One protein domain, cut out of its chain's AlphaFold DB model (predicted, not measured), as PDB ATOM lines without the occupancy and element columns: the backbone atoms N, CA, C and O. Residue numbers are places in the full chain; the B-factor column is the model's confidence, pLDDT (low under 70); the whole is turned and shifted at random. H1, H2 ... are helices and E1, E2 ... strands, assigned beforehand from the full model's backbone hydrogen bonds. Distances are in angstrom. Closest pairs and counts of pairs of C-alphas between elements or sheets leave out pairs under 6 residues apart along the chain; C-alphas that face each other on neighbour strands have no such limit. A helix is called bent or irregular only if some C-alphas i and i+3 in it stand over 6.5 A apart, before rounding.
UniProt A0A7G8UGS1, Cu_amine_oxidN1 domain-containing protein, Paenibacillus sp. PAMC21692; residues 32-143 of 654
ATOM      1  N   ALA A  32     162.961 119.749 119.539       35.56
ATOM      2  CA  ALA A  32     163.045 119.169 118.211       35.56
ATOM      3  C   ALA A  32     163.246 117.663 118.392       35.56
ATOM      4  O   ALA A  32     164.363 117.176 118.551       35.56
ATOM      5  N   LEU A  33     162.128 116.952 118.419       40.19
ATOM      6  CA  LEU A  33     162.030 115.514 118.567       40.19
ATOM      7  C   LEU A  33     162.781 114.789 117.426       40.19
ATOM      8  O   LEU A  33     162.216 114.510 116.367       40.19
ATOM      9  N   SER A  34     164.069 114.479 117.606       44.09
ATOM     10  CA  SER A  34     164.750 113.466 116.791       44.09
ATOM     11  C   SER A  34     164.377 112.105 117.359       44.09
ATOM     12  O   SER A  34     165.049 111.589 118.248       44.09
ATOM     13  N   LYS A  35     163.249 111.569 116.903       58.69
ATOM     14  CA  LYS A  35     162.615 110.457 117.598       58.69
ATOM     15  C   LYS A  35     163.238 109.117 117.190       58.69
ATOM     16  O   LYS A  35     163.142 108.751 116.013       58.69
ATOM     17  N   PRO A  36     163.901 108.386 118.100       56.94
ATOM     18  CA  PRO A  36     164.428 107.068 117.784       56.94
ATOM     19  C   PRO A  36     163.287 106.089 117.467       56.94
ATOM     20  O   PRO A  36     162.128 106.299 117.833       56.94
ATOM     21  N   THR A  37     163.604 105.036 116.716       77.00
ATOM     22  CA  THR A  37     162.627 103.996 116.360       77.00
ATOM     23  C   THR A  37     162.465 103.050 117.545       77.00
ATOM     24  O   THR A  37     163.453 102.451 117.956       77.00
ATOM     25  N   LEU A  38     161.241 102.913 118.066       86.44
ATOM     26  CA  LEU A  38     160.913 101.937 119.110       86.44
ATOM     27  C   LEU A  38     161.271 100.520 118.642       86.44
ATOM     28  O   LEU A  38     160.956 100.155 117.500       86.44
ATOM     29  N   ASP A  39     161.848  99.722 119.536       91.00
ATOM     30  CA  ASP A  39     162.048  98.288 119.328       91.00
ATOM     31  C   ASP A  39     160.730  97.583 118.942       91.00
ATOM     32  O   ASP A  39     159.650  97.956 119.403       91.00
ATOM     33  N   MET A  40     160.790  96.572 118.067       88.94
ATOM     34  CA  MET A  40     159.575  95.893 117.593       88.94
ATOM     35  C   MET A  40     158.889  95.084 118.698       88.94
ATOM     36  O   MET A  40     157.657  95.029 118.706       88.94
ATOM     37  N   GLY A  41     159.665  94.475 119.601       90.75
ATOM     38  CA  GLY A  41     159.146  93.767 120.765       90.75
ATOM     39  C   GLY A  41     158.449  94.727 121.714       90.75
ATOM     40  O   GLY A  41     157.258  94.587 121.981       90.75
ATOM     41  N   LEU A  42     159.137  95.809 122.082       92.69
ATOM     42  CA  LEU A  42     158.568  96.869 122.915       92.69
ATOM     43  C   LEU A  42     157.291  97.487 122.316       92.69
ATOM     44  O   LEU A  42     156.322  97.723 123.032       92.69
ATOM     45  N   GLN A  43     157.245  97.716 120.997       92.44
ATOM     46  CA  GLN A  43     156.021  98.178 120.325       92.44
ATOM     47  C   GLN A  43     154.859  97.193 120.476       92.44
ATOM     48  O   GLN A  43     153.706  97.620 120.463       92.44
ATOM     49  N   SER A  44     155.130  95.887 120.539       90.69
ATOM     50  CA  SER A  44     154.098  94.876 120.771       90.69
ATOM     51  C   SER A  44     153.524  94.988 122.176       90.69
ATOM     52  O   SER A  44     152.305  95.053 122.318       90.69
ATOM     53  N   GLU A  45     154.394  95.107 123.173       91.75
ATOM     54  CA  GLU A  45     154.006  95.206 124.581       91.75
ATOM     55  C   GLU A  45     153.227  96.494 124.869       91.75
ATOM     56  O   GLU A  45     152.132  96.441 125.421       91.75
ATOM     57  N   ILE A  46     153.706  97.650 124.390       92.00
ATOM     58  CA  ILE A  46     152.992  98.933 124.534       92.00
ATOM     59  C   ILE A  46     151.615  98.874 123.868       92.00
ATOM     60  O   ILE A  46     150.632  99.393 124.394       92.00
ATOM     61  N   ARG A  47     151.528  98.241 122.693       90.94
ATOM     62  CA  ARG A  47     150.258  98.088 121.984       90.94
ATOM     63  C   ARG A  47     149.270  97.268 122.803       90.94
ATOM     64  O   ARG A  47     148.099  97.629 122.865       90.94
ATOM     65  N   GLU A  48     149.731  96.172 123.388       88.88
ATOM     66  CA  GLU A  48     148.890  95.323 124.218       88.88
ATOM     67  C   GLU A  48     148.451  96.051 125.495       88.88
ATOM     68  O   GLU A  48     147.266  96.027 125.812       88.88
ATOM     69  N   GLU A  49     149.363  96.752 126.171       87.12
ATOM     70  CA  GLU A  49     149.081  97.536 127.384       87.12
ATOM     71  C   GLU A  49     148.019  98.622 127.140       87.12
ATOM     72  O   GLU A  49     147.064  98.765 127.899       87.12
ATOM     73  N   LEU A  50     148.133  99.345 126.024       89.06
ATOM     74  CA  LEU A  50     147.206 100.417 125.650       89.06
ATOM     75  C   LEU A  50     145.938  99.918 124.938       89.06
ATOM     76  O   LEU A  50     145.121 100.729 124.495       89.06
ATOM     77  N   GLY A  51     145.773  98.602 124.772       87.62
ATOM     78  CA  GLY A  51     144.610  98.029 124.100       87.62
ATOM     79  C   GLY A  51     144.481  98.452 122.629       87.62
ATOM     80  O   GLY A  51     143.379  98.662 122.119       87.62
ATOM     81  N   LEU A  52     145.607  98.632 121.940       87.25
ATOM     82  CA  LEU A  52     145.660  99.151 120.576       87.25
ATOM     83  C   LEU A  52     145.479  98.044 119.515       87.25
ATOM     84  O   LEU A  52     145.926  96.907 119.699       87.25
ATOM     85  N   PRO A  53     144.899  98.354 118.336       78.06
ATOM     86  CA  PRO A  53     144.744  97.373 117.266       78.06
ATOM     87  C   PRO A  53     146.094  96.840 116.762       78.06
ATOM     88  O   PRO A  53     146.997  97.614 116.444       78.06
ATOM     89  N   VAL A  54     146.201  95.517 116.562       72.44
ATOM     90  CA  VAL A  54     147.436  94.779 116.181       72.44
ATOM     91  C   VAL A  54     148.222  95.400 115.011       72.44
ATOM     92  O   VAL A  54     149.438  95.256 114.923       72.44
ATOM     93  N   LYS A  55     147.542  96.086 114.085       72.19
ATOM     94  CA  LYS A  55     148.140  96.638 112.857       72.19
ATOM     95  C   LYS A  55     148.564  98.107 112.963       72.19
ATOM     96  O   LYS A  55     149.193  98.599 112.026       72.19
ATOM     97  N   GLU A  56     148.218  98.813 114.039       74.88
ATOM     98  CA  GLU A  56     148.638 100.205 114.236       74.88
ATOM     99  C   GLU A  56     150.075 100.244 114.786       74.88
ATOM    100  O   GLU A  56     150.461  99.458 115.660       74.88
ATOM    101  N   LYS A  57     150.901 101.138 114.230       83.62
ATOM    102  CA  LYS A  57     152.190 101.483 114.838       83.62
ATOM    103  C   LYS A  57     151.917 102.335 116.065       83.62
ATOM    104  O   LYS A  57     151.094 103.241 115.978       83.62
ATOM    105  N   VAL A  58     152.662 102.076 117.132       89.25
ATOM    106  CA  VAL A  58     152.652 102.934 118.313       89.25
ATOM    107  C   VAL A  58     153.233 104.298 117.924       89.25
ATOM    108  O   VAL A  58     154.315 104.398 117.341       89.25
ATOM    109  N   THR A  59     152.463 105.338 118.190       88.81
ATOM    110  CA  THR A  59     152.784 106.749 118.014       88.81
ATOM    111  C   THR A  59     153.397 107.302 119.293       88.81
ATOM    112  O   THR A  59     153.239 106.748 120.374       88.81
ATOM    113  N   TYR A  60     154.085 108.432 119.187       84.19
ATOM    114  CA  TYR A  60     154.682 109.073 120.359       84.19
ATOM    115  C   TYR A  60     153.642 109.592 121.344       84.19
ATOM    116  O   TYR A  60     153.864 109.508 122.541       84.19
ATOM    117  N   ASP A  61     152.495 110.053 120.847       89.69
ATOM    118  CA  ASP A  61     151.389 110.486 121.698       89.69
ATOM    119  C   ASP A  61     150.856 109.302 122.532       89.69
ATOM    120  O   ASP A  61     150.506 109.474 123.692       89.69
ATOM    121  N   GLU A  62     150.859 108.082 121.976       92.06
ATOM    122  CA  GLU A  62     150.512 106.856 122.710       92.06
ATOM    123  C   GLU A  62     151.585 106.454 123.727       92.06
ATOM    124  O   GLU A  62     151.241 106.041 124.829       92.06
ATOM    125  N   VAL A  63     152.874 106.604 123.401       90.94
ATOM    126  CA  VAL A  63     153.950 106.395 124.387       90.94
ATOM    127  C   VAL A  63     153.826 107.395 125.536       90.94
ATOM    128  O   VAL A  63     153.970 107.006 126.691       90.94
ATOM    129  N   ALA A  64     153.509 108.657 125.233       89.38
ATOM    130  CA  ALA A  64     153.406 109.723 126.221       89.38
ATOM    131  C   ALA A  64     152.387 109.409 127.317       89.38
ATOM    132  O   ALA A  64     152.673 109.678 128.478       89.38
ATOM    133  N   ILE A  65     151.247 108.803 126.964       90.00
ATOM    134  CA  ILE A  65     150.159 108.478 127.902       90.00
ATOM    135  C   ILE A  65     150.348 107.175 128.687       90.00
ATOM    136  O   ILE A  65     149.479 106.835 129.487       90.00
ATOM    137  N   LEU A  66     151.436 106.426 128.474       88.56
ATOM    138  CA  LEU A  66     151.704 105.213 129.246       88.56
ATOM    139  C   LEU A  66     151.890 105.560 130.721       88.56
ATOM    140  O   LEU A  66     152.832 106.259 131.073       88.56
ATOM    141  N   THR A  67     151.039 105.014 131.587       82.88
ATOM    142  CA  THR A  67     151.195 105.153 133.046       82.88
ATOM    143  C   THR A  67     151.986 104.018 133.681       82.88
ATOM    144  O   THR A  67     152.578 104.166 134.755       82.88
ATOM    145  N   SER A  68     152.003 102.876 133.005       83.38
ATOM    146  CA  SER A  68     152.652 101.648 133.436       83.38
ATOM    147  C   SER A  68     152.950 100.765 132.231       83.38
ATOM    148  O   SER A  68     152.325 100.936 131.184       83.38
ATOM    149  N   LEU A  69     153.876  99.823 132.383       86.38
ATOM    150  CA  LEU A  69     154.176  98.824 131.366       86.38
ATOM    151  C   LEU A  69     154.483  97.479 132.031       86.38
ATOM    152  O   LEU A  69     155.468  97.372 132.773       86.38
ATOM    153  N   HIS A  70     153.653  96.464 131.770       84.12
ATOM    154  CA  HIS A  70     153.845  95.112 132.292       84.12
ATOM    155  C   HIS A  70     154.187  94.122 131.178       84.12
ATOM    156  O   HIS A  70     153.384  93.855 130.290       84.12
ATOM    157  N   ILE A  71     155.387  93.548 131.263       85.31
ATOM    158  CA  ILE A  71     155.947  92.640 130.266       85.31
ATOM    159  C   ILE A  71     156.111  91.259 130.905       85.31
ATOM    160  O   ILE A  71     157.005  91.034 131.728       85.31
ATOM    161  N   ASP A  72     155.248  90.326 130.499       80.81
ATOM    162  CA  ASP A  72     155.245  88.944 130.998       80.81
ATOM    163  C   ASP A  72     156.459  88.136 130.500       80.81
ATOM    164  O   ASP A  72     156.955  87.259 131.211       80.81
ATOM    165  N   ASP A  73     156.952  88.431 129.294       83.31
ATOM    166  CA  ASP A  73     158.127  87.794 128.692       83.31
ATOM    167  C   ASP A  73     158.969  88.810 127.914       83.31
ATOM    168  O   ASP A  73     158.749  89.064 126.736       83.31
ATOM    169  N   GLY A  74     159.980  89.373 128.565       86.69
ATOM    170  CA  GLY A  74     160.898  90.352 127.991       86.69
ATOM    171  C   GLY A  74     162.020  89.756 127.144       86.69
ATOM    172  O   GLY A  74     162.877  90.509 126.691       86.69
ATOM    173  N   SER A  75     162.048  88.441 126.900       87.88
ATOM    174  CA  SER A  75     163.148  87.791 126.163       87.88
ATOM    175  C   SER A  75     163.290  88.243 124.706       87.88
ATOM    176  O   SER A  75     164.319  87.999 124.076       87.88
ATOM    177  N   HIS A  76     162.255  88.889 124.171       89.69
ATOM    178  CA  HIS A  76     162.184  89.382 122.803       89.69
ATOM    179  C   HIS A  76     162.382  90.906 122.692       89.69
ATOM    180  O   HIS A  76     162.251  91.449 121.595       89.69
ATOM    181  N   ILE A  77     162.675  91.593 123.803       93.81
ATOM    182  CA  ILE A  77     162.890  93.044 123.843       93.81
ATOM    183  C   ILE A  77     164.383  93.337 123.784       93.81
ATOM    184  O   ILE A  77     165.130  93.058 124.721       93.81
ATOM    185  N   GLU A  78     164.816  93.974 122.699       94.12
ATOM    186  CA  GLU A  78     166.222  94.352 122.532       94.12
ATOM    187  C   GLU A  78     166.557  95.659 123.263       94.12
ATOM    188  O   GLU A  78     167.643  95.801 123.829       94.12
ATOM    189  N   SER A  79     165.635  96.628 123.273       94.06
ATOM    190  CA  SER A  79     165.879  97.965 123.818       94.06
ATOM    191  C   SER A  79     164.605  98.636 124.327       94.06
ATOM    192  O   SER A  79     163.541  98.509 123.726       94.06
ATOM    193  N   PHE A  80     164.748  99.421 125.395       94.44
ATOM    194  CA  PHE A  80     163.705 100.303 125.932       94.44
ATOM    195  C   PHE A  80     163.723 101.717 125.329       94.44
ATOM    196  O   PHE A  80     163.052 102.620 125.830       94.44
ATOM    197  N   GLN A  81     164.511 101.937 124.272       92.75
ATOM    198  CA  GLN A  81     164.591 103.234 123.614       92.75
ATOM    199  C   GLN A  81     163.233 103.678 123.054       92.75
ATOM    200  O   GLN A  81     162.528 102.905 122.410       92.75
ATOM    201  N   GLY A  82     162.904 104.947 123.284       88.31
ATOM    202  CA  GLY A  82     161.625 105.582 122.993       88.31
ATOM    203  C   GLY A  82     160.759 105.788 124.239       88.31
ATOM    204  O   GLY A  82     159.892 106.656 124.202       88.31
ATOM    205  N   LEU A  83     160.998 105.065 125.343       92.06
ATOM    206  CA  LEU A  83     160.271 105.298 126.600       92.06
ATOM    207  C   LEU A  83     160.640 106.612 127.292       92.06
ATOM    208  O   LEU A  83     159.887 107.055 128.147       92.06
ATOM    209  N   GLU A  84     161.735 107.271 126.913       87.88
ATOM    210  CA  GLU A  84     162.045 108.637 127.356       87.88
ATOM    211  C   GLU A  84     160.932 109.651 127.023       87.88
ATOM    212  O   GLU A  84     160.834 110.691 127.663       87.88
ATOM    213  N   GLU A  85     160.063 109.329 126.061       86.31
ATOM    214  CA  GLU A  85     158.893 110.132 125.689       86.31
ATOM    215  C   GLU A  85     157.659 109.834 126.566       86.31
ATOM    216  O   GLU A  85     156.628 110.487 126.416       86.31
ATOM    217  N   ALA A  86     157.721 108.835 127.455       88.00
ATOM    218  CA  ALA A  86     156.608 108.395 128.293       88.00
ATOM    219  C   ALA A  86     156.459 109.290 129.535       88.00
ATOM    220  O   ALA A  86     156.931 108.976 130.629       88.00
ATOM    221  N   LEU A  87     155.798 110.433 129.343       83.19
ATOM    222  CA  LEU A  87     155.690 111.515 130.329       83.19
ATOM    223  C   LEU A  87     154.980 111.113 131.624       83.19
ATOM    224  O   LEU A  87     155.264 111.682 132.674       83.19
ATOM    225  N   PHE A  88     154.071 110.142 131.551       82.25
ATOM    226  CA  PHE A  88     153.290 109.677 132.695       82.25
ATOM    227  C   PHE A  88     153.737 108.298 133.199       82.25
ATOM    228  O   PHE A  88     153.036 107.703 134.001       82.25
ATOM    229  N   LEU A  89     154.872 107.744 132.755       85.38
ATOM    230  CA  LEU A  89     155.233 106.357 133.070       85.38
ATOM    231  C   LEU A  89     155.870 106.218 134.457       85.38
ATOM    232  O   LEU A  89     157.022 106.594 134.666       85.38
ATOM    233  N   HIS A  90     155.142 105.599 135.389       80.06
ATOM    234  CA  HIS A  90     155.580 105.443 136.782       80.06
ATOM    235  C   HIS A  90     156.166 104.065 137.083       80.06
ATOM    236  O   HIS A  90     157.067 103.938 137.916       80.06
ATOM    237  N   THR A  91     155.628 103.030 136.437       80.69
ATOM    238  CA  THR A  91     155.882 101.633 136.800       80.69
ATOM    239  C   THR A  91     156.244 100.823 135.574       80.69
ATOM    240  O   THR A  91     155.467 100.742 134.626       80.69
ATOM    241  N   ILE A  92     157.392 100.156 135.619       86.06
ATOM    242  CA  ILE A  92     157.771  99.155 134.623       86.06
ATOM    243  C   ILE A  92     158.031  97.850 135.357       86.06
ATOM    244  O   ILE A  92     158.801  97.813 136.315       86.06
ATOM    245  N   ILE A  93     157.399  96.771 134.913       83.19
ATOM    246  CA  ILE A  93     157.644  95.426 135.426       83.19
ATOM    247  C   ILE A  93     157.945  94.539 134.222       83.19
ATOM    248  O   ILE A  93     157.102  94.385 133.345       83.19
ATOM    249  N   VAL A  94     159.149  93.970 134.179       88.19
ATOM    250  CA  VAL A  94     159.610  93.109 133.088       88.19
ATOM    251  C   VAL A  94     160.171  91.797 133.622       88.19
ATOM    252  O   VAL A  94     161.224  91.741 134.262       88.19
ATOM    253  N   ASN A  95     159.469  90.712 133.313       84.56
ATOM    254  CA  ASN A  95     159.966  89.356 133.501       84.56
ATOM    255  C   ASN A  95     160.845  88.949 132.309       84.56
ATOM    256  O   ASN A  95     160.674  89.450 131.206       84.56
ATOM    257  N   GLY A  96     161.798  88.035 132.508       83.19
ATOM    258  CA  GLY A  96     162.577  87.468 131.394       83.19
ATOM    259  C   GLY A  96     163.695  88.360 130.837       83.19
ATOM    260  O   GLY A  96     164.039  88.252 129.662       83.19
ATOM    261  N   SER A  97     164.284  89.234 131.659       86.81
ATOM    262  CA  SER A  97     165.447  90.024 131.232       86.81
ATOM    263  C   SER A  97     166.645  89.148 130.830       86.81
ATOM    264  O   SER A  97     166.829  88.044 131.348       86.81
ATOM    265  N   HIS A  98     167.493  89.660 129.939       90.06
ATOM    266  CA  HIS A  98     168.669  88.949 129.437       90.06
ATOM    267  C   HIS A  98     169.858  89.890 129.215       90.06
ATOM    268  O   HIS A  98     169.745  91.115 129.227       90.06
ATOM    269  N   GLY A  99     171.037  89.307 128.989       86.75
ATOM    270  CA  GLY A  99     172.301  90.043 128.958       86.75
ATOM    271  C   GLY A  99     172.489  91.005 127.780       86.75
ATOM    272  O   GLY A  99     173.454  91.763 127.797       86.75
ATOM    273  N   GLU A 100     171.616  90.987 126.774       90.81
ATOM    274  CA  GLU A 100     171.685  91.875 125.599       90.81
ATOM    275  C   GLU A 100     170.646  93.006 125.647       90.81
ATOM    276  O   GLU A 100     170.736  93.935 124.855       90.81
ATOM    277  N   MET A 101     169.716  92.960 126.606       94.69
ATOM    278  CA  MET A 101     168.652  93.947 126.779       94.69
ATOM    279  C   MET A 101     169.219  95.323 127.164       94.69
ATOM    280  O   MET A 101     169.852  95.477 128.217       94.69
ATOM    281  N   ASP A 102     168.972  96.336 126.331       95.06
ATOM    282  CA  ASP A 102     169.388  97.715 126.587       95.06
ATOM    283  C   ASP A 102     168.314  98.506 127.346       95.06
ATOM    284  O   ASP A 102     167.299  98.936 126.795       95.06
ATOM    285  N   ILE A 103     168.582  98.745 128.630       95.69
ATOM    286  CA  ILE A 103     167.722  99.517 129.535       95.69
ATOM    287  C   ILE A 103     168.203 100.964 129.746       95.69
ATOM    288  O   ILE A 103     167.760 101.632 130.678       95.69
ATOM    289  N   THR A 104     169.134 101.470 128.928       94.88
ATOM    290  CA  THR A 104     169.753 102.798 129.132       94.88
ATOM    291  C   THR A 104     168.731 103.934 129.127       94.88
ATOM    292  O   THR A 104     168.858 104.861 129.930       94.88
ATOM    293  N   ALA A 105     167.717 103.839 128.264       93.12
ATOM    294  CA  ALA A 105     166.656 104.835 128.116       93.12
ATOM    295  C   ALA A 105     165.848 105.057 129.404       93.12
ATOM    296  O   ALA A 105     165.393 106.167 129.660       93.12
ATOM    297  N   LEU A 106     165.757 104.044 130.277       94.69
ATOM    298  CA  LEU A 106     164.995 104.136 131.528       94.69
ATOM    299  C   LEU A 106     165.517 105.223 132.478       94.69
ATOM    300  O   LEU A 106     164.792 105.669 133.359       94.69
ATOM    301  N   LYS A 107     166.766 105.676 132.308       93.25
ATOM    302  CA  LYS A 107     167.353 106.766 133.106       93.25
ATOM    303  C   LYS A 107     166.755 108.138 132.832       93.25
ATOM    304  O   LYS A 107     166.924 109.015 133.684       93.25
ATOM    305  N   GLU A 108     166.151 108.296 131.659       91.31
ATOM    306  CA  GLU A 108     165.566 109.538 131.161       91.31
ATOM    307  C   GLU A 108     164.035 109.547 131.312       91.31
ATOM    308  O   GLU A 108     163.403 110.554 131.020       91.31
ATOM    309  N   VAL A 109     163.434 108.454 131.803       88.50
ATOM    310  CA  VAL A 109     162.004 108.406 132.143       88.50
ATOM    311  C   VAL A 109     161.795 109.173 133.446       88.50
ATOM    312  O   VAL A 109     162.133 108.690 134.527       88.50
ATOM    313  N   GLU A 110     161.270 110.392 133.336       82.38
ATOM    314  CA  GLU A 110     161.231 111.369 134.431       82.38
ATOM    315  C   GLU A 110     160.411 110.900 135.643       82.38
ATOM    316  O   GLU A 110     160.833 111.093 136.782       82.38
ATOM    317  N   GLN A 111     159.274 110.238 135.400       79.44
ATOM    318  CA  GLN A 111     158.321 109.825 136.440       79.44
ATOM    319  C   GLN A 111     158.531 108.388 136.949       79.44
ATOM    320  O   GLN A 111     157.769 107.918 137.799       79.44
ATOM    321  N   LEU A 112     159.561 107.674 136.472       84.56
ATOM    322  CA  LEU A 112     159.774 106.275 136.840       84.56
ATOM    323  C   LEU A 112     160.037 106.155 138.345       84.56
ATOM    324  O   LEU A 112     161.060 106.604 138.857       84.56
ATOM    325  N   SER A 113     159.125 105.498 139.056       80.62
ATOM    326  CA  SER A 113     159.176 105.328 140.509       80.62
ATOM    327  C   SER A 113     159.327 103.867 140.924       80.62
ATOM    328  O   SER A 113     159.896 103.592 141.983       80.62
ATOM    329  N   VAL A 114     158.900 102.920 140.082       80.12
ATOM    330  CA  VAL A 114     159.021 101.477 140.322       80.12
ATOM    331  C   VAL A 114     159.595 100.776 139.094       80.12
ATOM    332  O   VAL A 114     159.082 100.919 137.986       80.12
ATOM    333  N   LEU A 115     160.628  99.959 139.312       87.62
ATOM    334  CA  LEU A 115     161.177  99.051 138.306       87.62
ATOM    335  C   LEU A 115     161.252  97.627 138.865       87.62
ATOM    336  O   LEU A 115     162.087  97.330 139.722       87.62
ATOM    337  N   GLY A 116     160.395  96.746 138.358       85.44
ATOM    338  CA  GLY A 116     160.493  95.303 138.543       85.44
ATOM    339  C   GLY A 116     161.312  94.670 137.425       85.44
ATOM    340  O   GLY A 116     160.920  94.765 136.266       85.44
ATOM    341  N   ILE A 117     162.435  94.027 137.747       88.62
ATOM    342  CA  ILE A 117     163.286  93.357 136.751       88.62
ATOM    343  C   ILE A 117     164.097  92.219 137.377       88.62
ATOM    344  O   ILE A 117     164.511  92.318 138.533       88.62
ATOM    345  N   ASP A 118     164.356  91.150 136.618       87.75
ATOM    346  CA  ASP A 118     165.329  90.120 137.009       87.75
ATOM    347  C   ASP A 118     166.745  90.698 136.912       87.75
ATOM    348  O   ASP A 118     167.388  90.721 135.863       87.75
ATOM    349  N   ARG A 119     167.287  91.168 138.030       88.06
ATOM    350  CA  ARG A 119     168.604  91.805 138.007       88.06
ATOM    351  C   ARG A 119     169.715  90.833 137.592       88.06
ATOM    352  O   ARG A 119     170.748  91.265 137.074       88.06
ATOM    353  N   SER A 120     169.526  89.538 137.841       86.31
ATOM    354  CA  SER A 120     170.513  88.504 137.537       86.31
ATOM    355  C   SER A 120     170.579  88.153 136.049       86.31
ATOM    356  O   SER A 120     171.639  87.725 135.586       86.31
ATOM    357  N   GLY A 121     169.501  88.405 135.299       87.12
ATOM    358  CA  GLY A 121     169.449  88.240 133.846       87.12
ATOM    359  C   GLY A 121     170.257  89.289 133.073       87.12
ATOM    360  O   GLY A 121     170.722  89.020 131.966       87.12
ATOM    361  N   LEU A 122     170.497  90.464 133.664       92.25
ATOM    362  CA  LEU A 122     171.214  91.573 133.027       92.25
ATOM    363  C   LEU A 122     172.741  91.413 133.047       92.25
ATOM    364  O   LEU A 122     173.345  90.902 133.996       92.25
ATOM    365  N   ASN A 123     173.400  91.979 132.031       93.50
ATOM    366  CA  ASN A 123     174.857  92.099 132.007       93.50
ATOM    367  C   ASN A 123     175.375  93.139 133.029       93.50
ATOM    368  O   ASN A 123     174.622  93.908 133.629       93.50
ATOM    369  N   SER A 124     176.700  93.207 133.204       94.06
ATOM    370  CA  SER A 124     177.323  94.134 134.170       94.06
ATOM    371  C   SER A 124     177.061  95.621 133.901       94.06
ATOM    372  O   SER A 124     177.172  96.429 134.822       94.06
ATOM    373  N   PHE A 125     176.738  96.003 132.664       95.12
ATOM    374  CA  PHE A 125     176.351  97.366 132.321       95.12
ATOM    375  C   PHE A 125     174.896  97.635 132.726       95.12
ATOM    376  O   PHE A 125     174.658  98.580 133.471       95.12
ATOM    377  N   GLY A 126     173.954  96.758 132.365       94.25
ATOM    378  CA  GLY A 126     172.551  96.850 132.786       94.25
ATOM    379  C   GLY A 126     172.399  96.867 134.309       94.25
ATOM    380  O   GLY A 126     171.698  97.711 134.857       94.25
ATOM    381  N   GLN A 127     173.161  96.041 135.032       94.06
ATOM    382  CA  GLN A 127     173.159  96.070 136.500       94.06
ATOM    383  C   GLN A 127     173.602  97.426 137.083       94.06
ATOM    384  O   GLN A 127     173.069  97.833 138.114       94.06
ATOM    385  N   LYS A 128     174.531  98.144 136.430       96.31
ATOM    386  CA  LYS A 128     174.928  99.502 136.848       96.31
ATOM    387  C   LYS A 128     173.826 100.525 136.601       96.31
ATOM    388  O   LYS A 128     173.674 101.428 137.414       96.31
ATOM    389  N   ILE A 129     173.067 100.382 135.515       96.38
ATOM    390  CA  ILE A 129     171.905 101.239 135.242       96.38
ATOM    391  C   ILE A 129     170.849 101.053 136.338       96.38
ATOM    392  O   ILE A 129     170.357 102.038 136.878       96.38
ATOM    393  N   VAL A 130     170.571  99.810 136.747       95.12
ATOM    394  CA  VAL A 130     169.660  99.526 137.871       95.12
ATOM    395  C   VAL A 130     170.152 100.170 139.176       95.12
ATOM    396  O   VAL A 130     169.358 100.749 139.913       95.12
ATOM    397  N   ASP A 131     171.458 100.116 139.463       94.06
ATOM    398  CA  ASP A 131     172.035 100.794 140.635       94.06
ATOM    399  C   ASP A 131     171.912 102.328 140.553       94.06
ATOM    400  O   ASP A 131     171.633 102.980 141.561       94.06
ATOM    401  N   GLU A 132     172.086 102.909 139.362       96.06
ATOM    402  CA  GLU A 132     171.912 104.343 139.115       96.06
ATOM    403  C   GLU A 132     170.457 104.774 139.343       96.06
ATOM    404  O   GLU A 132     170.214 105.719 140.095       96.06
ATOM    405  N   LEU A 133     169.484 104.043 138.791       92.50
ATOM    406  CA  LEU A 133     168.053 104.283 139.016       92.50
ATOM    407  C   LEU A 133     167.699 104.192 140.503       92.50
ATOM    408  O   LEU A 133     167.064 105.092 141.054       92.50
ATOM    409  N   LYS A 134     168.201 103.165 141.196       90.19
ATOM    410  CA  LYS A 134     168.028 103.037 142.645       90.19
ATOM    411  C   LYS A 134     168.575 104.250 143.402       90.19
ATOM    412  O   LYS A 134     167.965 104.700 144.368       90.19
ATOM    413  N   SER A 135     169.715 104.797 142.972       92.06
ATOM    414  CA  SER A 135     170.303 106.000 143.578       92.06
ATOM    415  C   SER A 135     169.498 107.280 143.318       92.06
ATOM    416  O   SER A 135     169.544 108.190 144.144       92.06
ATOM    417  N   LYS A 136     168.723 107.322 142.223       89.94
ATOM    418  CA  LYS A 136     167.752 108.385 141.913       89.94
ATOM    419  C   LYS A 136     166.428 108.242 142.685       89.94
ATOM    420  O   LYS A 136     165.584 109.122 142.584       89.94
ATOM    421  N   GLY A 137     166.258 107.182 143.480       80.38
ATOM    422  CA  GLY A 137     165.065 106.957 144.302       80.38
ATOM    423  C   GLY A 137     164.039 105.994 143.704       80.38
ATOM    424  O   GLY A 137     162.999 105.788 144.322       80.38
ATOM    425  N   VAL A 138     164.332 105.363 142.560       81.88
ATOM    426  CA  VAL A 138     163.456 104.339 141.970       81.88
ATOM    427  C   VAL A 138     163.428 103.097 142.863       81.88
ATOM    428  O   VAL A 138     164.474 102.555 143.241       81.88
ATOM    429  N   ASN A 139     162.230 102.617 143.190       78.50
ATOM    430  CA  ASN A 139     162.038 101.382 143.932       78.50
ATOM    431  C   ASN A 139     162.292 100.173 143.022       78.50
ATOM    432  O   ASN A 139     161.513  99.885 142.113       78.50
ATOM    433  N   ILE A 140     163.390  99.461 143.277       84.75
ATOM    434  CA  ILE A 140     163.771  98.280 142.502       84.75
ATOM    435  C   ILE A 140     163.183  97.024 143.141       84.75
ATOM    436  O   ILE A 140     163.550  96.670 144.266       84.75
ATOM    437  N   VAL A 141     162.337  96.320 142.392       81.31
ATOM    438  CA  VAL A 141     161.798  95.004 142.745       81.31
ATOM    439  C   VAL A 141     162.578  93.943 141.966       81.31
ATOM    440  O   VAL A 141     162.504  93.877 140.745       81.31
ATOM    441  N   ASP A 142     163.364  93.124 142.666       82.19
ATOM    442  CA  ASP A 142     164.159  92.064 142.032       82.19
ATOM    443  C   ASP A 142     163.279  90.836 141.762       82.19
ATOM    444  O   ASP A 142     162.912  90.100 142.685       82.19
ATOM    445  N   LEU A 143     162.918  90.640 140.494       77.75
ATOM    446  CA  LEU A 143     162.059  89.552 140.035       77.75
ATOM    447  C   LEU A 143     162.920  88.303 139.834       77.75
ATOM    448  O   LEU A 143     163.285  87.951 138.716       77.75
TER     449      LEU A 143
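AT A GLANCE: This is residues 32 to 143 of the 654 residues of the protein "Cu_amine_oxidN1 domain-containing protein" of Paenibacillus sp. PAMC21692 (UniProt A0A7G8UGS1). The chain is wound in stacked turns: four short parallel strands, E1 to E4, lie side by side as one wall, and the chain swings back between them on the other side of the coil, through residues 72 to 90, then H3, then H4. H1 packs on the E1 edge of this wall and covers that end of the coil, with H2 close to it. The printed part has 112 residues, with four named helices and four named strands in the order H1 H2 E1 E2 H3 E3 H4 E4; the sheet runs E1 E2 E3 E4, all parallel. The class is mixed, helices and strands, though under half of the residues are in named elements. The whole is compact, with a radius of gyration of the C-alphas of 13.0 A and spans of 35 by 27 by 22 A.

HOW THE PARTS SIT: H1, residues 40 to 49, and H2, residues 60 to 64, are close but not clearly touching; their closest C-alphas, of Ile 46 and Val 63, are 7.5 A apart. E1, residues 68 to 71, is an edge strand, and H1 only grazes the sheet, its closest C-alpha pair with E1 being Glu 45 and Ile 71 at 6.5 A. H2 is not on the sheet. E2, residues 91 to 94, is parallel to E1 at 5 degrees, with N 69 and O 91 at 2.9 A, within hydrogen-bond range. H3, residues 104 to 108, is not on the sheet and is apart from E1. E3, residues 114 to 117, is parallel to E2 at 3 degrees, with N 116 and O 92 at 2.8 A. E2, H3 and E3 form a strand-helix-strand unit, two parallel neighbour strands with a helix between, and its crossover is right-handed. H4, residues 124 to 135, touches H3, the closest C-alphas being those of Lys 107 and Leu 133 at 6.4 A; H4 only grazes the sheet, with its residues 130 to 134. E4, residues 139 to 142, is the other edge strand, parallel to E3 at 17 degrees, with N 115 and O 139 at 2.9 A; E3, H4 and E4 form a second right-handed unit. Each O i to N i+4 pair is within hydrogen-bond range in H1 and H2; H4 has 7 of 8, and H3 has 0 of 1, with 2 of 2 O i to N i+3 pairs within range.

IN THESE COORDINATES: H1 begins at C-alpha 40, (159.575, 95.893, 117.593), and is 14.4 A long; H2 is 6.0 A. E1 is 10.1 A, E2 10.0 A, E3 9.8 A and E4 9.7 A. H3 is 8.2 A; it is neither bent nor irregular, but only just: C-alphas 104 and 107 are 6.1 A apart. H4, 16.7 A long, begins at (177.323, 94.134, 134.170), and E4 ends at C-alpha 142, (164.159, 92.064, 142.032).

THE WHOLE: The two C-alphas farthest apart, of Lys 55 and Ser 135, are 39.0 A apart. The printed part has no cut, and the link from E1 to E2, 19 residues, is long. Mean pLDDT of the printed part is 86.0, and residues 32 to 36 of this model are under 70.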